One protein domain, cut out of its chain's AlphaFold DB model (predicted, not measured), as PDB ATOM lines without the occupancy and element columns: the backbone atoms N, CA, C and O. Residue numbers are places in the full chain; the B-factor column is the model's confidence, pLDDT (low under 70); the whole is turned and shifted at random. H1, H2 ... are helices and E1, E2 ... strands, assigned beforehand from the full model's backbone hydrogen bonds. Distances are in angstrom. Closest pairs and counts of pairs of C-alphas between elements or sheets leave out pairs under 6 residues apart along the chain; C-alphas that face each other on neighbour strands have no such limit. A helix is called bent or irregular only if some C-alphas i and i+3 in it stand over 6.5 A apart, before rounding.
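This is residues 2 to 171 of the 284 residues of an uncharacterized protein of Anaerolineales bacterium (UniProt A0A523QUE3). Helix H5 forms the core, with H3, H6 and H7 packed on it; H2 packs on H3, H1 lies at one end of the long axis, and the small strand hairpin E1 and E2 lies toward the other. The printed part has 170 residues with seven named helices and two named strands, in the order H1 H2 H3 H4 E1 E2 H5 H6 H7; the sheet, E1 - E2, is antiparallel. The class is mostly helix, with under half of the residues in named elements. It is compact, with a radius of gyration of the C-alphas of 15.9 A and spans of 51 by 34 by 26 A.

E1 is residues 76 to 79 and E2 is residues 90 to 93. H5, residues 99 to 111, is 15.4 A long and irregular: C-alphas 108 and 111 are 7.2 A apart. H6 is residues 115 to 126, 16.7 A; H7 is residues 155 to 166, 16.6 A, ending at C-alpha 166 (18.091, 11.995, -46.986). H3 is residues 38 to 47, H4 57 to 65, H2 12 to 21, and H1 2 to 10, beginning at C-alpha 2 (32.187, -9.611, -50.215).

In the hairpin E1 and E2, N 78 and O 91 are within hydrogen-bond range at 2.8 A. The hub H5 touches H7 at a shallow tilt of 20 degrees, the same way, closest at C-alphas 104 and 164, 4.2 A. H5, H6 and H7 make an up and down bundle, each helix running against the one before. H5 touches H3, C-alphas 105 and 46 closest at 5.4 A. H3 touches H2, C-alphas 38 and 21 closest at 6.0 A. H2 and H4 only just touch, only at their ends, with 3 pairs of C-alphas within 8 A. H1 and H2 are close but not clearly touching. Every O i to N i+4 pair is within hydrogen-bond range in H1, H2, H3, H4, H6 and H7; in H5, 7 of 9.

The C-alphas farthest apart, of Thr 3 and Asn 143, are 52.6 A apart. The printed part has no cut. The links H2 to H3 and H6 to H7 are long. Residue 2 alone has pLDDT under 70.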
ATOM      1  N   VAL A   2      30.961  -9.989 -50.964       64.50
ATOM      2  CA  VAL A   2      32.187  -9.611 -50.215       64.50
ATOM      3  C   VAL A   2      33.382  -9.348 -51.147       64.50
ATOM      4  O   VAL A   2      33.955  -8.267 -51.103       64.50
ATOM      5  N   THR A   3      33.641 -10.252 -52.097       76.50
ATOM      6  CA  THR A   3      34.747 -10.133 -53.067       76.50
ATOM      7  C   THR A   3      34.679  -8.875 -53.940       76.50
ATOM      8  O   THR A   3      35.672  -8.179 -54.092       76.50
ATOM      9  N   ALA A   4      33.496  -8.516 -54.452       83.56
ATOM     10  CA  ALA A   4      33.329  -7.327 -55.298       83.56
ATOM     11  C   ALA A   4      33.557  -6.006 -54.535       83.56
ATOM     12  O   ALA A   4      34.005  -5.023 -55.125       83.56
ATOM     13  N   ARG A   5      33.248  -5.963 -53.229       86.50
ATOM     14  CA  ARG A   5      33.536  -4.793 -52.386       86.50
ATOM     15  C   ARG A   5      35.036  -4.669 -52.137       86.50
ATOM     16  O   ARG A   5      35.576  -3.583 -52.296       86.50
ATOM     17  N   GLU A   6      35.685  -5.765 -51.757       87.12
ATOM     18  CA  GLU A   6      37.131  -5.803 -51.515       87.12
ATOM     19  C   GLU A   6      37.911  -5.412 -52.777       87.12
ATOM     20  O   GLU A   6      38.762  -4.530 -52.723       87.12
ATOM     21  N   GLU A   7      37.542  -5.965 -53.936       88.25
ATOM     22  CA  GLU A   7      38.108  -5.583 -55.236       88.25
ATOM     23  C   GLU A   7      37.922  -4.091 -55.538       88.25
ATOM     24  O   GLU A   7      38.841  -3.449 -56.046       88.25
ATOM     25  N   MET A   8      36.751  -3.523 -55.223       90.94
ATOM     26  CA  MET A   8      36.477  -2.100 -55.430       90.94
ATOM     27  C   MET A   8      37.348  -1.216 -54.531       90.94
ATOM     28  O   MET A   8      37.960  -0.279 -55.040       90.94
ATOM     29  N   VAL A   9      37.466  -1.528 -53.238       90.12
ATOM     30  CA  VAL A   9      38.304  -0.766 -52.293       90.12
ATOM     31  C   VAL A   9      39.783  -0.842 -52.678       90.12
ATOM     32  O   VAL A   9      40.493   0.164 -52.643       90.12
ATOM     33  N   GLU A  10      40.244  -2.013 -53.121       90.69
ATOM     34  CA  GLU A  10      41.635  -2.219 -53.526       90.69
ATOM     35  C   GLU A  10      41.962  -1.660 -54.920       90.69
ATOM     36  O   GLU A  10      43.141  -1.516 -55.271       90.69
ATOM     37  N   HIS A  11      40.943  -1.305 -55.708       91.00
ATOM     38  CA  HIS A  11      41.105  -0.806 -57.064       91.00
ATOM     39  C   HIS A  11      41.923   0.495 -57.086       91.00
ATOM     40  O   HIS A  11      41.586   1.484 -56.435       91.00
ATOM     41  N   GLN A  12      42.952   0.544 -57.937       90.81
ATOM     42  CA  GLN A  12      43.914   1.652 -58.012       90.81
ATOM     43  C   GLN A  12      43.260   3.044 -58.111       90.81
ATOM     44  O   GLN A  12      43.651   3.971 -57.412       90.81
ATOM     45  N   LYS A  13      42.202   3.187 -58.921       87.88
ATOM     46  CA  LYS A  13      41.449   4.453 -59.039       87.88
ATOM     47  C   LYS A  13      40.775   4.896 -57.732       87.88
ATOM     48  O   LYS A  13      40.685   6.094 -57.491       87.88
ATOM     49  N   ILE A  14      40.283   3.968 -56.907       91.81
ATOM     50  CA  ILE A  14      39.687   4.310 -55.607       91.81
ATOM     51  C   ILE A  14      40.784   4.804 -54.664       91.81
ATOM     52  O   ILE A  14      40.633   5.870 -54.075       91.81
ATOM     53  N   LYS A  15      41.937   4.128 -54.630       93.94
ATOM     54  CA  LYS A  15      43.112   4.579 -53.866       93.94
ATOM     55  C   LYS A  15      43.588   5.972 -54.287       93.94
ATOM     56  O   LYS A  15      43.835   6.815 -53.432       93.94
ATOM     57  N   GLU A  16      43.643   6.253 -55.588       93.38
ATOM     58  CA  GLU A  16      43.983   7.585 -56.110       93.38
ATOM     59  C   GLU A  16      42.959   8.654 -55.713       93.38
ATOM     60  O   GLU A  16      43.333   9.788 -55.408       93.38
ATOM     61  N   LEU A  17      41.662   8.323 -55.709       93.06
ATOM     62  CA  LEU A  17      40.622   9.237 -55.237       93.06
ATOM     63  C   LEU A  17      40.763   9.520 -53.740       93.06
ATOM     64  O   LEU A  17      40.650  10.683 -53.351       93.06
ATOM     65  N   ILE A  18      41.062   8.500 -52.930       95.75
ATOM     66  CA  ILE A  18      41.320   8.628 -51.490       95.75
ATOM     67  C   ILE A  18      42.551   9.511 -51.248       95.75
ATOM     68  O   ILE A  18      42.470  10.482 -50.503       95.75
ATOM     69  N   GLU A  19      43.667   9.254 -51.933       95.62
ATOM     70  CA  GLU A  19      44.893  10.055 -51.807       95.62
ATOM     71  C   GLU A  19      44.684  11.519 -52.228       95.62
ATOM     72  O   GLU A  19      45.243  12.455 -51.655       95.62
ATOM     73  N   GLN A  20      43.866  11.755 -53.252       93.88
ATOM     74  CA  GLN A  20      43.527  13.113 -53.659       93.88
ATOM     75  C   GLN A  20      42.590  13.794 -52.660       93.88
ATOM     76  O   GLN A  20      42.745  14.993 -52.429       93.88
ATOM     77  N   ALA A  21      41.629  13.054 -52.102       94.81
ATOM     78  CA  ALA A  21      40.674  13.538 -51.111       94.81
ATOM     79  C   ALA A  21      41.333  13.819 -49.749       94.81
ATOM     80  O   ALA A  21      40.935  14.764 -49.073       94.81
ATOM     81  N   SER A  22      42.384  13.081 -49.373       95.25
ATOM     82  CA  SER A  22      43.099  13.272 -48.098       95.25
ATOM     83  C   SER A  22      43.844  14.600 -48.018       95.25
ATOM     84  O   SER A  22      44.219  15.045 -46.941       95.25
ATOM     85  N   ARG A  23      44.004  15.288 -49.150       94.12
ATOM     86  CA  ARG A  23      44.591  16.628 -49.216       94.12
ATOM     87  C   ARG A  23      43.584  17.725 -48.841       94.12
ATOM     88  O   ARG A  23      43.886  18.894 -49.036       94.12
ATOM     89  N   TRP A  24      42.380  17.381 -48.381       93.00
ATOM     90  CA  TRP A  24      41.389  18.357 -47.931       93.00
ATOM     91  C   TRP A  24      41.941  19.269 -46.816       93.00
ATOM     92  O   TRP A  24      42.566  18.741 -45.900       93.00
ATOM     93  N   PRO A  25      41.679  20.590 -46.842       88.75
ATOM     94  CA  PRO A  25      41.200  21.391 -47.970       88.75
ATOM     95  C   PRO A  25      42.391  21.913 -48.808       88.75
ATOM     96  O   PRO A  25      43.197  22.701 -48.327       88.75
ATOM     97  N   ARG A  26      42.535  21.485 -50.078       84.56
ATOM     98  CA  ARG A  26      43.729  21.824 -50.899       84.56
ATOM     99  C   ARG A  26      43.575  23.024 -51.826       84.56
ATOM    100  O   ARG A  26      44.546  23.731 -52.062       84.56
ATOM    101  N   ARG A  27      42.437  23.129 -52.513       88.12
ATOM    102  CA  ARG A  27      42.257  24.066 -53.630       88.12
ATOM    103  C   ARG A  27      40.961  24.816 -53.443       88.12
ATOM    104  O   ARG A  27      39.929  24.175 -53.243       88.12
ATOM    105  N   ALA A  28      41.023  26.135 -53.572       92.38
ATOM    106  CA  ALA A  28      39.848  26.960 -53.419       92.38
ATOM    107  C   ALA A  28      38.765  26.638 -54.463       92.38
ATOM    108  O   ALA A  28      39.022  26.435 -55.663       92.38
ATOM    109  N   LEU A  29      37.516  26.618 -54.005       91.38
ATOM    110  CA  LEU A  29      36.342  26.627 -54.859       91.38
ATOM    111  C   LEU A  29      36.148  28.047 -55.401       91.38
ATOM    112  O   LEU A  29      35.664  28.940 -54.714       91.38
ATOM    113  N   THR A  30      36.510  28.242 -56.668       89.44
ATOM    114  CA  THR A  30      36.188  29.463 -57.430       89.44
ATOM    115  C   THR A  30      34.885  29.321 -58.216       89.44
ATOM    116  O   THR A  30      34.227  30.305 -58.552       89.44
ATOM    117  N   ARG A  31      34.507  28.077 -58.546       88.62
ATOM    118  CA  ARG A  31      33.275  27.703 -59.251       88.62
ATOM    119  C   ARG A  31      32.807  26.330 -58.781       88.62
ATOM    120  O   ARG A  31      33.576  25.375 -58.805       88.62
ATOM    121  N   HIS A  32      31.527  26.228 -58.444       88.56
ATOM    122  CA  HIS A  32      30.920  25.002 -57.912       88.56
ATOM    123  C   HIS A  32      30.620  23.940 -58.983       88.56
ATOM    124  O   HIS A  32      30.354  22.795 -58.648       88.56
ATOM    125  N   ASN A  33      30.660  24.299 -60.271       87.19
ATOM    126  CA  ASN A  33      30.488  23.354 -61.379       87.19
ATOM    127  C   ASN A  33      31.820  22.839 -61.950       87.19
ATOM    128  O   ASN A  33      31.830  22.192 -63.002       87.19
ATOM    129  N   ASP A  34      32.946  23.164 -61.309       90.00
ATOM    130  CA  ASP A  34      34.253  22.672 -61.718       90.00
ATOM    131  C   ASP A  34      34.449  21.229 -61.238       90.00
ATOM    132  O   ASP A  34      34.823  20.961 -60.099       90.00
ATOM    133  N   ALA A  35      34.265  20.300 -62.173       87.38
ATOM    134  CA  ALA A  35      34.409  18.865 -61.969       87.38
ATOM    135  C   ALA A  35      35.773  18.414 -61.408       87.38
ATOM    136  O   ALA A  35      35.885  17.266 -60.985       87.38
ATOM    137  N   THR A  36      36.813  19.256 -61.435       86.62
ATOM    138  CA  THR A  36      38.140  18.922 -60.885       86.62
ATOM    139  C   THR A  36      38.230  19.105 -59.366       86.62
ATOM    140  O   THR A  36      39.197  18.641 -58.750       86.62
ATOM    141  N   GLN A  37      37.234  19.757 -58.755       89.31
ATOM    142  CA  GLN A  37      37.232  20.079 -57.332       89.31
ATOM    143  C   GLN A  37      37.093  18.842 -56.440       89.31
ATOM    144  O   GLN A  37      36.429  17.859 -56.770       89.31
ATOM    145  N   ILE A  38      37.739  18.913 -55.277       90.12
ATOM    146  CA  ILE A  38      37.865  17.802 -54.327       90.12
ATOM    147  C   ILE A  38      36.522  17.384 -53.705       90.12
ATOM    148  O   ILE A  38      36.320  16.197 -53.469       90.12
ATOM    149  N   ILE A  39      35.567  18.312 -53.564       91.56
ATOM    150  CA  ILE A  39      34.198  18.029 -53.093       91.56
ATOM    151  C   ILE A  39      33.515  16.912 -53.897       91.56
ATOM    152  O   ILE A  39      32.845  16.056 -53.328       91.56
ATOM    153  N   HIS A  40      33.745  16.848 -55.212       91.31
ATOM    154  CA  HIS A  40      33.136  15.833 -56.074       91.31
ATOM    155  C   HIS A  40      33.799  14.460 -55.928       91.31
ATOM    156  O   HIS A  40      33.193  13.436 -56.232       91.31
ATOM    157  N   LYS A  41      35.044  14.409 -55.446       92.38
ATOM    158  CA  LYS A  41      35.710  13.140 -55.129       92.38
ATOM    159  C   LYS A  41      35.099  12.525 -53.878       92.38
ATOM    160  O   LYS A  41      34.875  11.321 -53.866       92.38
ATOM    161  N   LEU A  42      34.746  13.349 -52.887       94.06
ATOM    162  CA  LEU A  42      34.042  12.896 -51.685       94.06
ATOM    163  C   LEU A  42      32.705  12.235 -52.035       94.06
ATOM    164  O   LEU A  42      32.429  11.137 -51.561       94.06
ATOM    165  N   THR A  43      31.909  12.851 -52.918       91.81
ATOM    166  CA  THR A  43      30.632  12.258 -53.348       91.81
ATOM    167  C   THR A  43      30.832  10.964 -54.117       91.81
ATOM    168  O   THR A  43      30.086  10.023 -53.899       91.81
ATOM    169  N   VAL A  44      31.857  10.872 -54.971       92.50
ATOM    170  CA  VAL A  44      32.151   9.626 -55.695       92.50
ATOM    171  C   VAL A  44      32.555   8.507 -54.736       92.50
ATOM    172  O   VAL A  44      32.053   7.396 -54.863       92.50
ATOM    173  N   LEU A  45      33.413   8.785 -53.749       94.94
ATOM    174  CA  LEU A  45      33.755   7.810 -52.708       94.94
ATOM    175  C   LEU A  45      32.498   7.369 -51.931       94.94
ATOM    176  O   LEU A  45      32.308   6.183 -51.678       94.94
ATOM    177  N   ALA A  46      31.597   8.304 -51.621       94.06
ATOM    178  CA  ALA A  46      30.327   8.007 -50.958       94.06
ATOM    179  C   ALA A  46      29.369   7.174 -51.834       94.06
ATOM    180  O   ALA A  46      28.707   6.265 -51.327       94.06
ATOM    181  N   ASP A  47      29.313   7.452 -53.139       90.81
ATOM    182  CA  ASP A  47      28.505   6.722 -54.123       90.81
ATOM    183  C   ASP A  47      29.015   5.282 -54.309       90.81
ATOM    184  O   ASP A  47      28.214   4.360 -54.471       90.81
ATOM    185  N   PHE A  48      30.333   5.067 -54.214       91.00
ATOM    186  CA  PHE A  48      30.945   3.733 -54.194       91.00
ATOM    187  C   PHE A  48      30.783   2.999 -52.855       91.00
ATOM    188  O   PHE A  48      31.060   1.804 -52.782       91.00
ATOM    189  N   GLY A  49      30.286   3.666 -51.812       92.69
ATOM    190  CA  GLY A  49      30.030   3.045 -50.513       92.69
ATOM    191  C   GLY A  49      31.276   2.876 -49.645       92.69
ATOM    192  O   GLY A  49      31.302   1.973 -48.807       92.69
ATOM    193  N   LEU A  50      32.290   3.727 -49.838       96.00
ATOM    194  CA  LEU A  50      33.405   3.832 -48.900       96.00
ATOM    195  C   LEU A  50      32.890   4.322 -47.542       96.00
ATOM    196  O   LEU A  50      31.929   5.087 -47.449       96.00
ATOM    197  N   THR A  51      33.547   3.871 -46.485       96.81
ATOM    198  CA  THR A  51      33.194   4.101 -45.087       96.81
ATOM    199  C   THR A  51      34.426   4.508 -44.293       96.81
ATOM    200  O   THR A  51      35.556   4.349 -44.747       96.81
ATOM    201  N   LYS A  52      34.223   5.009 -43.075       97.38
ATOM    202  CA  LYS A  52      35.299   5.357 -42.139       97.38
ATOM    203  C   LYS A  52      36.270   4.205 -41.842       97.38
ATOM    204  O   LYS A  52      37.401   4.472 -41.455       97.38
ATOM    205  N   ASP A  53      35.832   2.961 -42.034       96.62
ATOM    206  CA  ASP A  53      36.616   1.758 -41.751       96.62
ATOM    207  C   ASP A  53      37.507   1.340 -42.940       96.62
ATOM    208  O   ASP A  53      38.341   0.446 -42.803       96.62
ATOM    209  N   ASP A  54      37.359   1.978 -44.110       96.88
ATOM    210  CA  ASP A  54      38.180   1.676 -45.284       96.88
ATOM    211  C   ASP A  54      39.548   2.400 -45.239       96.88
ATOM    212  O   ASP A  54      39.649   3.532 -44.742       96.88
ATOM    213  N   PRO A  55      40.626   1.792 -45.781       96.56
ATOM    214  CA  PRO A  55      41.976   2.351 -45.702       96.56
ATOM    215  C   PRO A  55      42.086   3.783 -46.242       96.56
ATOM    216  O   PRO A  55      41.670   4.085 -47.356       96.56
ATOM    217  N   GLY A  56      42.692   4.674 -45.452       96.38
ATOM    218  CA  GLY A  56      42.922   6.077 -45.818       96.38
ATOM    219  C   GLY A  56      41.722   7.013 -45.623       96.38
ATOM    220  O   GLY A  56      41.905   8.229 -45.666       96.38
ATOM    221  N   MET A  57      40.521   6.489 -45.342       98.12
ATOM    222  CA  MET A  57      39.328   7.316 -45.126       98.12
ATOM    223  C   MET A  57      39.395   8.139 -43.836       98.12
ATOM    224  O   MET A  57      38.927   9.277 -43.829       98.12
ATOM    225  N   GLY A  58      40.031   7.615 -42.781       98.00
ATOM    226  CA  GLY A  58      40.198   8.316 -41.501       98.00
ATOM    227  C   GLY A  58      40.807   9.712 -41.659       98.00
ATOM    228  O   GLY A  58      40.218  10.689 -41.222       98.00
ATOM    229  N   THR A  59      41.907   9.839 -42.411       97.62
ATOM    230  CA  THR A  59      42.564  11.137 -42.657       97.62
ATOM    231  C   THR A  59      41.658  12.137 -43.377       97.62
ATOM    232  O   THR A  59      41.688  13.324 -43.069       97.62
ATOM    233  N   ILE A  60      40.847  11.679 -44.336       97.88
ATOM    234  CA  ILE A  60      39.892  12.548 -45.041       97.88
ATOM    235  C   ILE A  60      38.857  13.084 -44.051       97.88
ATOM    236  O   ILE A  60      38.569  14.277 -44.040       97.88
ATOM    237  N   ILE A  61      38.304  12.190 -43.232       98.31
ATOM    238  CA  ILE A  61      37.279  12.508 -42.242       98.31
ATOM    239  C   ILE A  61      37.831  13.488 -41.207       98.31
ATOM    240  O   ILE A  61      37.211  14.525 -40.987       98.31
ATOM    241  N   ASP A  62      39.004  13.211 -40.641       98.00
ATOM    242  CA  ASP A  62      39.641  14.060 -39.632       98.00
ATOM    243  C   ASP A  62      39.914  15.468 -40.178       98.00
ATOM    244  O   ASP A  62      39.580  16.461 -39.531       98.00
ATOM    245  N   ASN A  63      40.437  15.571 -41.406       97.31
ATOM    246  CA  ASN A  63      40.693  16.861 -42.049       97.31
ATOM    247  C   ASN A  63      39.411  17.666 -42.296       97.31
ATOM    248  O   ASN A  63      39.436  18.891 -42.227       97.31
ATOM    249  N   ILE A  64      38.292  17.008 -42.605       97.56
ATOM    250  CA  ILE A  64      37.007  17.696 -42.776       97.56
ATOM    251  C   ILE A  64      36.443  18.120 -41.415       97.56
ATOM    252  O   ILE A  64      36.023  19.265 -41.261       97.56
ATOM    253  N   LEU A  65      36.441  17.220 -40.425       97.75
ATOM    254  CA  LEU A  65      35.910  17.493 -39.085       97.75
ATOM    255  C   LEU A  65      36.691  18.597 -38.358       97.75
ATOM    256  O   LEU A  65      36.111  19.309 -37.545       97.75
ATOM    257  N   ALA A  66      37.973  18.784 -38.680       97.19
ATOM    258  CA  ALA A  66      38.789  19.883 -38.165       97.19
ATOM    259  C   ALA A  66      38.331  21.283 -38.635       97.19
ATOM    260  O   ALA A  66      38.789  22.288 -38.088       97.19
ATOM    261  N   HIS A  67      37.444  21.368 -39.634       96.56
ATOM    262  CA  HIS A  67      37.017  22.619 -40.261       96.56
ATOM    263  C   HIS A  67      35.489  22.744 -40.286       96.56
ATOM    264  O   HIS A  67      34.834  22.570 -41.318       96.56
ATOM    265  N   GLN A  68      34.921  23.071 -39.127       97.19
ATOM    266  CA  GLN A  68      33.500  23.350 -38.951       97.19
ATOM    267  C   GLN A  68      33.307  24.782 -38.444       97.19
ATOM    268  O   GLN A  68      33.988  25.224 -37.519       97.19
ATOM    269  N   ALA A  69      32.390  25.513 -39.067       97.50
ATOM    270  CA  ALA A  69      32.054  26.873 -38.677       97.50
ATOM    271  C   ALA A  69      31.200  26.891 -37.391       97.50
ATOM    272  O   ALA A  69      30.516  25.902 -37.114       97.50
ATOM    273  N   PRO A  70      31.175  28.003 -36.627       96.75
ATOM    274  CA  PRO A  70      30.393  28.110 -35.391       96.75
ATOM    275  C   PRO A  70      28.895  27.841 -35.557       96.75
ATOM    276  O   PRO A  70      28.241  27.395 -34.621       96.75
ATOM    277  N   GLU A  71      28.333  28.105 -36.739       96.00
ATOM    278  CA  GLU A  71      26.930  27.815 -37.030       96.00
ATOM    279  C   GLU A  71      26.668  26.323 -37.258       96.00
ATOM    280  O   GLU A  71      25.513  25.915 -37.260       96.00
ATOM    281  N   GLY A  72      27.716  25.517 -37.452       96.69
ATOM    282  CA  GLY A  72      27.663  24.070 -37.650       96.69
ATOM    283  C   GLY A  72      28.004  23.615 -39.071       96.69
ATOM    284  O   GLY A  72      28.231  22.429 -39.287       96.69
ATOM    285  N   ALA A  73      28.070  24.502 -40.066       97.81
ATOM    286  CA  ALA A  73      28.413  24.108 -41.435       97.81
ATOM    287  C   ALA A  73      29.876  23.640 -41.559       97.81
ATOM    288  O   ALA A  73      30.787  24.287 -41.043       97.81
ATOM    289  N   PHE A  74      30.120  22.558 -42.304       97.81
ATOM    290  CA  PHE A  74      31.482  22.189 -42.697       97.81
ATOM    291  C   PHE A  74      32.032  23.183 -43.717       97.81
ATOM    292  O   PHE A  74      31.329  23.583 -44.648       97.81
ATOM    293  N   GLN A  75      33.293  23.561 -43.538       97.12
ATOM    294  CA  GLN A  75      33.957  24.562 -44.357       97.12
ATOM    295  C   GLN A  75      34.747  23.917 -45.495       97.12
ATOM    296  O   GLN A  75      35.418  22.899 -45.313       97.12
ATOM    297  N   SER A  76      34.728  24.567 -46.654       95.62
ATOM    298  CA  SER A  76      35.666  24.331 -47.750       95.62
ATOM    299  C   SER A  76      36.625  25.513 -47.864       95.62
ATOM    300  O   SER A  76      36.351  26.612 -47.381       95.62
ATOM    301  N   LEU A  77      37.740  25.321 -48.568       95.88
ATOM    302  CA  LEU A  77      38.532  26.457 -49.032       95.88
ATOM    303  C   LEU A  77      37.785  27.119 -50.194       95.88
ATOM    304  O   LEU A  77      37.493  26.465 -51.198       95.88
ATOM    305  N   LEU A  78      37.464  28.399 -50.064       94.56
ATOM    306  CA  LEU A  78      36.687  29.181 -51.021       94.56
ATOM    307  C   LEU A  78      37.508  30.360 -51.525       94.56
ATOM    308  O   LEU A  78      38.317  30.913 -50.793       94.56
ATOM    309  N   GLN A  79      37.260  30.775 -52.764       94.19
ATOM    310  CA  GLN A  79      37.764  32.046 -53.276       94.19
ATOM    311  C   GLN A  79      36.634  32.750 -54.019       94.19
ATOM    312  O   GLN A  79      36.325  32.447 -55.177       94.19
ATOM    313  N   VAL A  80      35.998  33.695 -53.332       91.88
ATOM    314  CA  VAL A  80      34.846  34.435 -53.851       91.88
ATOM    315  C   VAL A  80      35.321  35.795 -54.372       91.88
ATOM    316  O   VAL A  80      35.855  36.587 -53.597       91.88
ATOM    317  N   PRO A  81      35.135  36.118 -55.666       91.31
ATOM    318  CA  PRO A  81      35.561  37.406 -56.206       91.31
ATOM    319  C   PRO A  81      34.879  38.595 -55.518       91.31
ATOM    320  O   PRO A  81      33.686  38.538 -55.209       91.31
ATOM    321  N   LYS A  82      35.589  39.730 -55.416       91.19
ATOM    322  CA  LYS A  82      35.055  40.999 -54.875       91.19
ATOM    323  C   LYS A  82      33.743  41.444 -55.525       91.19
ATOM    324  O   LYS A  82      32.871  41.981 -54.852       91.19
ATOM    325  N   ALA A  83      33.566  41.162 -56.818       89.25
ATOM    326  CA  ALA A  83      32.339  41.467 -57.559       89.25
ATOM    327  C   ALA A  83      31.081  40.775 -56.995       89.25
ATOM    328  O   ALA A  83      29.975  41.278 -57.179       89.25
ATOM    329  N   TYR A  84      31.250  39.648 -56.298       87.94
ATOM    330  CA  TYR A  84      30.175  38.899 -55.645       87.94
ATOM    331  C   TYR A  84      30.137  39.117 -54.126       87.94
ATOM    332  O   TYR A  84      29.363  38.446 -53.453       87.94
ATOM    333  N   GLY A  85      30.930  40.052 -53.590       87.81
ATOM    334  CA  GLY A  85      30.971  40.388 -52.163       87.81
ATOM    335  C   GLY A  85      32.022  39.639 -51.337       87.81
ATOM    336  O   GLY A  85      32.047  39.823 -50.129       87.81
ATOM    337  N   GLY A  86      32.886  38.828 -51.959       90.62
ATOM    338  CA  GLY A  86      34.014  38.189 -51.269       90.62
ATOM    339  C   GLY A  86      35.271  39.062 -51.191       90.62
ATOM    340  O   GLY A  86      35.305  40.176 -51.714       90.62
ATOM    341  N   SER A  87      36.339  38.547 -50.581       91.56
ATOM    342  CA  SER A  87      37.641  39.228 -50.504       91.56
ATOM    343  C   SER A  87      38.467  39.105 -51.790       91.56
ATOM    344  O   SER A  87      39.288  39.976 -52.085       91.56
ATOM    345  N   GLY A  88      38.217  38.067 -52.595       91.69
ATOM    346  CA  GLY A  88      39.063  37.656 -53.716       91.69
ATOM    347  C   GLY A  88      40.235  36.751 -53.322       91.69
ATOM    348  O   GLY A  88      40.898  36.239 -54.222       91.69
ATOM    349  N   GLU A  89      40.448  36.521 -52.027       93.44
ATOM    350  CA  GLU A  89      41.494  35.653 -51.480       93.44
ATOM    351  C   GLU A  89      40.936  34.268 -51.115       93.44
ATOM    352  O   GLU A  89      39.720  34.049 -51.143       93.44
ATOM    353  N   GLU A  90      41.826  33.314 -50.834       95.25
ATOM    354  CA  GLU A  90      41.438  31.980 -50.371       95.25
ATOM    355  C   GLU A  90      41.114  31.994 -48.870       95.25
ATOM    356  O   GLU A  90      41.940  32.392 -48.051       95.25
ATOM    357  N   GLU A  91      39.920  31.534 -48.502       94.50
ATOM    358  CA  GLU A  91      39.417  31.562 -47.127       94.50
ATOM    359  C   GLU A  91      38.669  30.267 -46.799       94.50
ATOM    360  O   GLU A  91      37.933  29.731 -47.632       94.50
ATOM    361  N   LEU A  92      38.848  29.750 -45.581       95.62
ATOM    362  CA  LEU A  92      38.025  28.652 -45.076       95.62
ATOM    363  C   LEU A  92      36.666  29.192 -44.666       95.62
ATOM    364  O   LEU A  92      36.562  29.997 -43.745       95.62
ATOM    365  N   SER A  93      35.626  28.751 -45.361       96.06
ATOM    366  CA  SER A  93      34.260  29.190 -45.104       96.06
ATOM    367  C   SER A  93      33.261  28.228 -45.754       96.06
ATOM    368  O   SER A  93      33.644  27.157 -46.223       96.06
ATOM    369  N   TRP A  94      31.972  28.556 -45.756       96.75
ATOM    370  CA  TRP A  94      30.921  27.682 -46.273       96.75
ATOM    371  C   TRP A  94      29.932  28.426 -47.175       96.75
ATOM    372  O   TRP A  94      29.669  29.623 -47.013       96.75
ATOM    373  N   MET A  95      29.350  27.695 -48.125       96.38
ATOM    374  CA  MET A  95      28.228  28.125 -48.955       96.38
ATOM    375  C   MET A  95      27.148  27.034 -49.014       96.38
ATOM    376  O   MET A  95      27.369  25.848 -48.780       96.38
ATOM    377  N   SER A  96      25.928  27.405 -49.398       96.06
ATOM    378  CA  SER A  96      24.848  26.429 -49.595       96.06
ATOM    379  C   SER A  96      25.077  25.514 -50.808       96.06
ATOM    380  O   SER A  96      24.352  24.541 -50.991       96.06
ATOM    381  N   CYS A  97      26.085  25.810 -51.637       94.50
ATOM    382  CA  CYS A  97      26.460  25.042 -52.825       94.50
ATOM    383  C   CYS A  97      27.592  24.023 -52.589       94.50
ATOM    384  O   CYS A  97      27.922  23.295 -53.525       94.50
ATOM    385  N   ASP A  98      28.194  23.959 -51.396       95.12
ATOM    386  CA  ASP A  98      29.300  23.042 -51.082       95.12
ATOM    387  C   ASP A  98      29.148  22.336 -49.724       95.12
ATOM    388  O   ASP A  98      29.325  21.121 -49.660       95.12
ATOM    389  N   ALA A  99      28.733  23.031 -48.664       97.06
ATOM    390  CA  ALA A  99      28.573  22.431 -47.337       97.06
ATOM    391  C   ALA A  99      27.633  21.202 -47.321       97.06
ATOM    392  O   ALA A  99      27.987  20.194 -46.700       97.06
ATOM    393  N   PRO A 100      26.495  21.183 -48.057       97.44
ATOM    394  CA  PRO A 100      25.650  19.991 -48.113       97.44
ATOM    395  C   PRO A 100      26.333  18.781 -48.762       97.44
ATOM    396  O   PRO A 100      26.049  17.643 -48.395       97.44
ATOM    397  N   ILE A 101      27.256  18.997 -49.705       96.50
ATOM    398  CA  ILE A 101      28.024  17.911 -50.331       96.50
ATOM    399  C   ILE A 101      28.914  17.228 -49.290       96.50
ATOM    400  O   ILE A 101      28.972  15.998 -49.237       96.50
ATOM    401  N   VAL A 102      29.576  18.022 -48.448       97.31
ATOM    402  CA  VAL A 102      30.445  17.519 -47.380       97.31
ATOM    403  C   VAL A 102      29.626  16.765 -46.330       97.31
ATOM    404  O   VAL A 102      29.968  15.633 -45.982       97.31
ATOM    405  N   LEU A 103      28.494  17.334 -45.901       97.69
ATOM    406  CA  LEU A 103      27.559  16.679 -44.980       97.69
ATOM    407  C   LEU A 103      27.042  15.343 -45.535       97.69
ATOM    408  O   LEU A 103      27.031  14.334 -44.823       97.69
ATOM    409  N   HIS A 104      26.641  15.316 -46.810       97.00
ATOM    410  CA  HIS A 104      26.224  14.092 -47.489       97.00
ATOM    411  C   HIS A 104      27.338  13.037 -47.461       97.00
ATOM    412  O   HIS A 104      27.093  11.910 -47.030       97.00
ATOM    413  N   ALA A 105      28.559  13.397 -47.867       96.75
ATOM    414  CA  ALA A 105      29.679  12.463 -47.919       96.75
ATOM    415  C   ALA A 105      30.004  11.869 -46.540       96.75
ATOM    416  O   ALA A 105      30.034  10.648 -46.402       96.75
ATOM    417  N   LEU A 106      30.144  12.700 -45.500       97.81
ATOM    418  CA  LEU A 106      30.410  12.226 -44.135       97.81
ATOM    419  C   LEU A 106      29.289  11.321 -43.601       97.81
ATOM    420  O   LEU A 106      29.560  10.290 -42.981       97.81
ATOM    421  N   SER A 107      28.025  11.655 -43.891       96.44
ATOM    422  CA  SER A 107      26.886  10.806 -43.519       96.44
ATOM    423  C   SER A 107      27.008   9.419 -44.158       96.44
ATOM    424  O   SER A 107      26.829   8.399 -43.491       96.44
ATOM    425  N   ARG A 108      27.368   9.373 -45.448       96.00
ATOM    426  CA  ARG A 108      27.562   8.132 -46.211       96.00
ATOM    427  C   ARG A 108      28.812   7.357 -45.800       96.00
ATOM    428  O   ARG A 108      28.784   6.135 -45.885       96.00
ATOM    429  N   PHE A 109      29.835   8.025 -45.270       97.19
ATOM    430  CA  PHE A 109      31.016   7.380 -44.690       97.19
ATOM    431  C   PHE A 109      30.745   6.707 -43.331       97.19
ATOM    432  O   PHE A 109      31.639   6.082 -42.767       97.19
ATOM    433  N   GLY A 110      29.522   6.794 -42.797       96.44
ATOM    434  CA  GLY A 110      29.138   6.131 -41.548       96.44
ATOM    435  C   GLY A 110      29.288   7.006 -40.302       96.44
ATOM    436  O   GLY A 110      29.428   6.472 -39.201       96.44
ATOM    437  N   LEU A 111      29.254   8.337 -40.461       96.62
ATOM    438  CA  LEU A 111      29.315   9.303 -39.355       96.62
ATOM    439  C   LEU A 111      27.963   9.934 -38.998       96.62
ATOM    440  O   LEU A 111      27.940  10.910 -38.259       96.62
ATOM    441  N   LYS A 112      26.837   9.403 -39.487       92.31
ATOM    442  CA  LYS A 112      25.489   9.979 -39.277       92.31
ATOM    443  C   LYS A 112      25.148  10.332 -37.815       92.31
ATOM    444  O   LYS A 112      24.419  11.291 -37.589       92.31
ATOM    445  N   ASP A 113      25.699   9.591 -36.849       92.44
ATOM    446  CA  ASP A 113      25.447   9.759 -35.412       92.44
ATOM    447  C   ASP A 113      26.479  10.683 -34.723       92.44
ATOM    448  O   ASP A 113      26.421  10.899 -33.514       92.44
ATOM    449  N   HIS A 114      27.449  11.225 -35.467       95.94
ATOM    450  CA  HIS A 114      28.452  12.143 -34.932       95.94
ATOM    451  C   HIS A 114      27.822  13.527 -34.660       95.94
ATOM    452  O   HIS A 114      27.179  14.076 -35.559       95.94
ATOM    453  N   PRO A 115      28.045  14.151 -33.484       95.25
ATOM    454  CA  PRO A 115      27.399  15.415 -33.108       95.25
ATOM    455  C   PRO A 115      27.577  16.547 -34.128       95.25
ATOM    456  O   PRO A 115      26.601  17.197 -34.494       95.25
ATOM    457  N   ALA A 116      28.788  16.701 -34.678       96.81
ATOM    458  CA  ALA A 116      29.075  17.690 -35.723       96.81
ATOM    459  C   ALA A 116      28.120  17.593 -36.931       96.81
ATOM    460  O   ALA A 116      27.703  18.607 -37.484       96.81
ATOM    461  N   LEU A 117      27.721  16.381 -37.338       97.00
ATOM    462  CA  LEU A 117      26.807  16.210 -38.467       97.00
ATOM    463  C   LEU A 117      25.375  16.617 -38.112       97.00
ATOM    464  O   LEU A 117      24.658  17.123 -38.975       97.00
ATOM    465  N   ALA A 118      24.955  16.422 -36.860       95.19
ATOM    466  CA  ALA A 118      23.659  16.900 -36.398       95.19
ATOM    467  C   ALA A 118      23.604  18.437 -36.409       95.19
ATOM    468  O   ALA A 118      22.628  19.001 -36.898       95.19
ATOM    469  N   GLU A 119      24.665  19.108 -35.957       96.00
ATOM    470  CA  GLU A 119      24.789  20.572 -36.004       96.00
ATOM    471  C   GLU A 119      24.767  21.095 -37.445       96.00
ATOM    472  O   GLU A 119      23.953  21.961 -37.772       96.00
ATOM    473  N   ALA A 120      25.572  20.506 -38.333       97.50
ATOM    474  CA  ALA A 120      25.595  20.850 -39.755       97.50
ATOM    475  C   ALA A 120      24.224  20.677 -40.422       97.50
ATOM    476  O   ALA A 120      23.785  21.528 -41.198       97.50
ATOM    477  N   SER A 121      23.534  19.579 -40.108       96.88
ATOM    478  CA  SER A 121      22.209  19.273 -40.644       96.88
ATOM    479  C   SER A 121      21.150  20.262 -40.153       96.88
ATOM    480  O   SER A 121      20.401  20.806 -40.964       96.88
ATOM    481  N   ASN A 122      21.136  20.566 -38.851       95.31
ATOM    482  CA  ASN A 122      20.213  21.536 -38.258       95.31
ATOM    483  C   ASN A 122      20.444  22.946 -38.818       95.31
ATOM    484  O   ASN A 122      19.490  23.642 -39.168       95.31
ATOM    485  N   HIS A 123      21.708  23.355 -38.951       96.50
ATOM    486  CA  HIS A 123      22.056  24.633 -39.557       96.50
ATOM    487  C   HIS A 123      21.562  24.719 -40.997       96.50
ATOM    488  O   HIS A 123      20.838  25.647 -41.348       96.50
ATOM    489  N   MET A 124      21.882  23.717 -41.818       96.56
ATOM    490  CA  MET A 124      21.416  23.658 -43.198       96.56
ATOM    491  C   MET A 124      19.885  23.712 -43.265       96.56
ATOM    492  O   MET A 124      19.348  24.498 -44.043       96.56
ATOM    493  N   ALA A 125      19.174  22.945 -42.435       96.38
ATOM    494  CA  ALA A 125      17.715  22.976 -42.371       96.38
ATOM    495  C   ALA A 125      17.169  24.363 -42.006       96.38
ATOM    496  O   ALA A 125      16.182  24.788 -42.595       96.38
ATOM    497  N   SER A 126      17.844  25.110 -41.129       95.88
ATOM    498  CA  SER A 126      17.438  26.471 -40.747       95.88
ATOM    499  C   SER A 126      17.526  27.504 -41.881       95.88
ATOM    500  O   SER A 126      16.879  28.546 -41.813       95.88
ATOM    501  N   LEU A 127      18.295  27.223 -42.942       96.81
ATOM    502  CA  LEU A 127      18.450  28.116 -44.099       96.81
ATOM    503  C   LEU A 127      17.299  28.004 -45.116       96.81
ATOM    504  O   LEU A 127      17.267  28.773 -46.085       96.81
ATOM    505  N   ILE A 128      16.394  27.033 -44.947       97.69
ATOM    506  CA  ILE A 128      15.270  26.812 -45.861       97.69
ATOM    507  C   ILE A 128      14.329  28.027 -45.879       97.69
ATOM    508  O   ILE A 128      14.056  28.648 -44.854       97.69
ATOM    509  N   ARG A 129      13.801  28.360 -47.058       97.94
ATOM    510  CA  ARG A 129      12.689  29.307 -47.234       97.94
ATOM    511  C   ARG A 129      11.465  28.554 -47.728       97.94
ATOM    512  O   ARG A 129      11.603  27.441 -48.217       97.94
ATOM    513  N   GLU A 130      10.298  29.193 -47.731       97.69
ATOM    514  CA  GLU A 130       9.045  28.613 -48.254       97.69
ATOM    515  C   GLU A 130       9.150  28.046 -49.683       97.69
ATOM    516  O   GLU A 130       8.369  27.184 -50.072       97.69
ATOM    517  N   ASN A 131      10.124  28.518 -50.468       97.44
ATOM    518  CA  ASN A 131      10.334  28.129 -51.855       97.44
ATOM    519  C   ASN A 131      11.618  27.321 -52.099       97.44
ATOM    520  O   ASN A 131      12.004  27.176 -53.257       97.44
ATOM    521  N   GLY A 132      12.285  26.821 -51.053       98.25
ATOM    522  CA  GLY A 132      13.520  26.038 -51.154       98.25
ATOM    523  C   GLY A 132      14.770  26.753 -50.634       98.25
ATOM    524  O   GLY A 132      14.724  27.878 -50.133       98.25
ATOM    525  N   TRP A 133      15.920  26.081 -50.736       98.25
ATOM    526  CA  TRP A 133      17.190  26.645 -50.271       98.25
ATOM    527  C   TRP A 133      17.683  27.762 -51.192       98.25
ATOM    528  O   TRP A 133      17.767  27.561 -52.408       98.25
ATOM    529  N   PRO A 134      18.074  28.924 -50.643       96.38
ATOM    530  CA  PRO A 134      18.671  30.001 -51.416       96.38
ATOM    531  C   PRO A 134      20.170  29.772 -51.652       96.38
ATOM    532  O   PRO A 134      20.781  28.820 -51.162       96.38
ATOM    533  N   CYS A 135      20.794  30.700 -52.378       93.38
ATOM    534  CA  CYS A 135      22.243  30.862 -52.318       93.38
ATOM    535  C   CYS A 135      22.586  31.567 -50.994       93.38
ATOM    536  O   CYS A 135      22.408  32.779 -50.882       93.38
ATOM    537  N   ALA A 136      22.987  30.793 -49.988       94.69
ATOM    538  CA  ALA A 136      23.392  31.263 -48.667       94.69
ATOM    539  C   ALA A 136      24.886  31.011 -48.467       94.69
ATOM    540  O   ALA A 136      25.470  30.145 -49.121       94.69
ATOM    541  N   VAL A 137      25.494  31.800 -47.595       95.56
ATOM    542  CA  VAL A 137      26.931  31.806 -47.331       95.56
ATOM    543  C   VAL A 137      27.168  32.118 -45.861       95.56
ATOM    544  O   VAL A 137      26.268  32.653 -45.206       95.56
ATOM    545  N   ALA A 138      28.377  31.841 -45.377       95.75
ATOM    546  CA  ALA A 138      28.794  32.267 -44.049       95.75
ATOM    547  C   ALA A 138      28.610  33.785 -43.839       95.75
ATOM    548  O   ALA A 138      28.824  34.557 -44.784       95.75
ATOM    549  N   PRO A 139      28.271  34.236 -42.614       91.69
ATOM    550  CA  PRO A 139      28.096  35.654 -42.290       91.69
ATOM    551  C   PRO A 139      29.296  36.533 -42.654       91.69
ATOM    552  O   PRO A 139      29.113  37.693 -43.025       91.69
ATOM    553  N   ASP A 140      30.508  35.973 -42.625       87.25
ATOM    554  CA  ASP A 140      31.754  36.681 -42.940       87.25
ATOM    555  C   ASP A 140      31.829  37.165 -44.399       87.25
ATOM    556  O   ASP A 140      32.556  38.108 -44.709       87.25
ATOM    557  N   PHE A 141      31.008  36.610 -45.297       87.75
ATOM    558  CA  PHE A 141      30.862  37.115 -46.665       87.75
ATOM    559  C   PHE A 141      29.928  38.333 -46.785       87.75
ATOM    560  O   PHE A 141      29.674  38.800 -47.898       87.75
ATOM    561  N   GLY A 142      29.418  38.865 -45.668       79.75
ATOM    562  CA  GLY A 142      28.748  40.163 -45.543       79.75
ATOM    563  C   GLY A 142      27.756  40.490 -46.666       79.75
ATOM    564  O   GLY A 142      26.608  40.055 -46.661       79.75
ATOM    565  N   ASN A 143      28.208  41.279 -47.647       83.94
ATOM    566  CA  ASN A 143      27.412  41.766 -48.782       83.94
ATOM    567  C   ASN A 143      27.346  40.791 -49.970       83.94
ATOM    568  O   ASN A 143      27.196  41.233 -51.116       83.94
ATOM    569  N   PHE A 144      27.485  39.489 -49.725       91.06
ATOM    570  CA  PHE A 144      27.460  38.486 -50.777       91.06
ATOM    571  C   PHE A 144      26.218  38.609 -51.663       91.06
ATOM    572  O   PHE A 144      25.080  38.711 -51.193       91.06
ATOM    573  N   LYS A 145      26.440  38.562 -52.976       86.50
ATOM    574  CA  LYS A 145      25.377  38.549 -53.977       86.50
ATOM    575  C   LYS A 145      25.525  37.304 -54.821       86.50
ATOM    576  O   LYS A 145      26.383  37.236 -55.695       86.50
ATOM    577  N   GLY A 146      24.653  36.332 -54.574       87.75
ATOM    578  CA  GLY A 146      24.520  35.182 -55.453       87.75
ATOM    579  C   GLY A 146      24.174  35.619 -56.885       87.75
ATOM    580  O   GLY A 146      23.616  36.696 -57.095       87.75
ATOM    581  N   PRO A 147      24.475  34.787 -57.890       88.88
ATOM    582  CA  PRO A 147      24.273  35.149 -59.291       88.88
ATOM    583  C   PRO A 147      22.789  35.194 -59.710       88.88
ATOM    584  O   PRO A 147      22.453  35.755 -60.751       88.88
ATOM    585  N   GLY A 148      21.902  34.575 -58.923       91.88
ATOM    586  CA  GLY A 148      20.455  34.566 -59.145       91.88
ATOM    587  C   GLY A 148      19.730  35.759 -58.517       91.88
ATOM    588  O   GLY A 148      20.329  36.622 -57.880       91.88
ATOM    589  N   ARG A 149      18.403  35.802 -58.683       93.69
ATOM    590  CA  ARG A 149      17.569  36.806 -58.004       93.69
ATOM    591  C   ARG A 149      17.544  36.526 -56.502       93.69
ATOM    592  O   ARG A 149      17.571  35.371 -56.093       93.69
ATOM    593  N   LYS A 150      17.438  37.582 -55.692       91.81
ATOM    594  CA  LYS A 150      17.470  37.503 -54.219       91.81
ATOM    595  C   LYS A 150      16.432  36.534 -53.637       91.81
ATOM    596  O   LYS A 150      16.740  35.803 -52.695       91.81
ATOM    597  N   ASP A 151      15.233  36.536 -54.213       93.88
ATOM    598  CA  ASP A 151      14.085  35.769 -53.718       93.88
ATOM    599  C   ASP A 151      13.928  34.411 -54.425       93.88
ATOM    600  O   ASP A 151      13.057  33.621 -54.065       93.88
ATOM    601  N   ASP A 152      14.772  34.115 -55.422       95.50
ATOM    602  CA  ASP A 152      14.796  32.796 -56.054       95.50
ATOM    603  C   ASP A 152      15.500  31.786 -55.127       95.50
ATOM    604  O   ASP A 152      16.513  32.120 -54.498       95.50
ATOM    605  N   PRO A 153      15.038  30.524 -55.085       96.94
ATOM    606  CA  PRO A 153      15.865  29.454 -54.555       96.94
ATOM    607  C   PRO A 153      17.053  29.210 -55.498       96.94
ATOM    608  O   PRO A 153      17.049  29.601 -56.670       96.94
ATOM    609  N   CYS A 154      18.069  28.505 -55.013       97.56
ATOM    610  CA  CYS A 154      19.148  27.971 -55.831       97.56
ATOM    611  C   CYS A 154      18.887  26.475 -56.098       97.56
ATOM    612  O   CYS A 154      19.081  25.661 -55.197       97.56
ATOM    613  N   PRO A 155      18.483  26.075 -57.323       98.00
ATOM    614  CA  PRO A 155      18.200  24.681 -57.670       98.00
ATOM    615  C   PRO A 155      19.302  23.691 -57.322       98.00
ATOM    616  O   PRO A 155      19.002  22.594 -56.861       98.00
ATOM    617  N   TYR A 156      20.565  24.080 -57.500       97.94
ATOM    618  CA  TYR A 156      21.679  23.218 -57.127       97.94
ATOM    619  C   TYR A 156      21.825  23.085 -55.612       97.94
ATOM    620  O   TYR A 156      21.784  21.957 -55.134       97.94
ATOM    621  N   ALA A 157      21.905  24.197 -54.866       97.94
ATOM    622  CA  ALA A 157      21.990  24.175 -53.401       97.94
ATOM    623  C   ALA A 157      20.844  23.365 -52.780       97.94
ATOM    624  O   ALA A 157      21.055  22.531 -51.906       97.94
ATOM    625  N   ASN A 158      19.629  23.553 -53.291       98.69
ATOM    626  CA  ASN A 158      18.455  22.816 -52.851       98.69
ATOM    627  C   ASN A 158      18.555  21.315 -53.147       98.69
ATOM    628  O   ASN A 158      18.259  20.513 -52.269       98.69
ATOM    629  N   LEU A 159      18.993  20.925 -54.349       98.62
ATOM    630  CA  LEU A 159      19.188  19.516 -54.706       98.62
ATOM    631  C   LEU A 159      20.158  18.820 -53.743       98.62
ATOM    632  O   LEU A 159      19.827  17.776 -53.185       98.62
ATOM    633  N   ILE A 160      21.336  19.410 -53.523       98.00
ATOM    634  CA  ILE A 160      22.358  18.804 -52.659       98.00
ATOM    635  C   ILE A 160      21.962  18.858 -51.176       98.00
ATOM    636  O   ILE A 160      22.324  17.953 -50.432       98.00
ATOM    637  N   SER A 161      21.157  19.844 -50.760       98.25
ATOM    638  CA  SER A 161      20.600  19.913 -49.399       98.25
ATOM    639  C   SER A 161      19.587  18.799 -49.149       98.25
ATOM    640  O   SER A 161      19.692  18.089 -48.151       98.25
ATOM    641  N   VAL A 162      18.667  18.554 -50.091       97.94
ATOM    642  CA  VAL A 162      17.751  17.400 -50.025       97.94
ATOM    643  C   VAL A 162      18.547  16.092 -49.972       97.94
ATOM    644  O   VAL A 162      18.293  15.250 -49.112       97.94
ATOM    645  N   LYS A 163      19.563  15.934 -50.832       96.81
ATOM    646  CA  LYS A 163      20.433  14.746 -50.850       96.81
ATOM    647  C   LYS A 163      21.176  14.528 -49.522       96.81
ATOM    648  O   LYS A 163      21.296  13.387 -49.060       96.81
ATOM    649  N   ALA A 164      21.642  15.600 -48.886       96.31
ATOM    650  CA  ALA A 164      22.280  15.546 -47.577       96.31
ATOM    651  C   ALA A 164      21.297  15.117 -46.476       96.31
ATOM    652  O   ALA A 164      21.593  14.176 -45.743       96.31
ATOM    653  N   LEU A 165      20.101  15.716 -46.415       94.62
ATOM    654  CA  LEU A 165      19.084  15.373 -45.410       94.62
ATOM    655  C   LEU A 165      18.596  13.926 -45.519       94.62
ATOM    656  O   LEU A 165      18.450  13.251 -44.501       94.62
ATOM    657  N   ILE A 166      18.434  13.408 -46.742       92.75
ATOM    658  CA  ILE A 166      18.091  11.995 -46.986       92.75
ATOM    659  C   ILE A 166      19.129  11.041 -46.372       92.75
ATOM    660  O   ILE A 166      18.809   9.905 -46.031       92.75
ATOM    661  N   SER A 167      20.380  11.484 -46.222       86.44
ATOM    662  CA  SER A 167      21.458  10.647 -45.683       86.44
ATOM    663  C   SER A 167      21.374  10.452 -44.164       86.44
ATOM    664  O   SER A 167      22.075   9.588 -43.636       86.44
ATOM    665  N   GLY A 168      20.473  11.175 -43.485       79.12
ATOM    666  CA  GLY A 168      19.984  10.815 -42.154       79.12
ATOM    667  C   GLY A 168      20.740  11.410 -40.969       79.12
ATOM    668  O   GLY A 168      20.640  10.861 -39.877       79.12
ATOM    669  N   ALA A 169      21.489  12.500 -41.154       77.75
ATOM    670  CA  ALA A 169      22.053  13.258 -40.038       77.75
ATOM    671  C   ALA A 169      21.024  14.246 -39.450       77.75
ATOM    672  O   ALA A 169      20.329  14.939 -40.199       77.75
ATOM    673  N   GLY A 170      20.977  14.366 -38.120       73.12
ATOM    674  CA  GLY A 170      20.098  15.304 -37.403       73.12
ATOM    675  C   GLY A 170      18.647  14.826 -37.233       73.12
ATOM    676  O   GLY A 170      18.253  13.771 -37.727       73.12
ATOM    677  N   HIS A 171      17.843  15.613 -36.513       73.88
ATOM    678  CA  HIS A 171      16.441  15.304 -36.202       73.88
ATOM    679  C   HIS A 171      15.512  16.388 -36.764       73.88
ATOM    680  O   HIS A 171      15.919  17.530 -36.926       73.88
TER     681      HIS A 171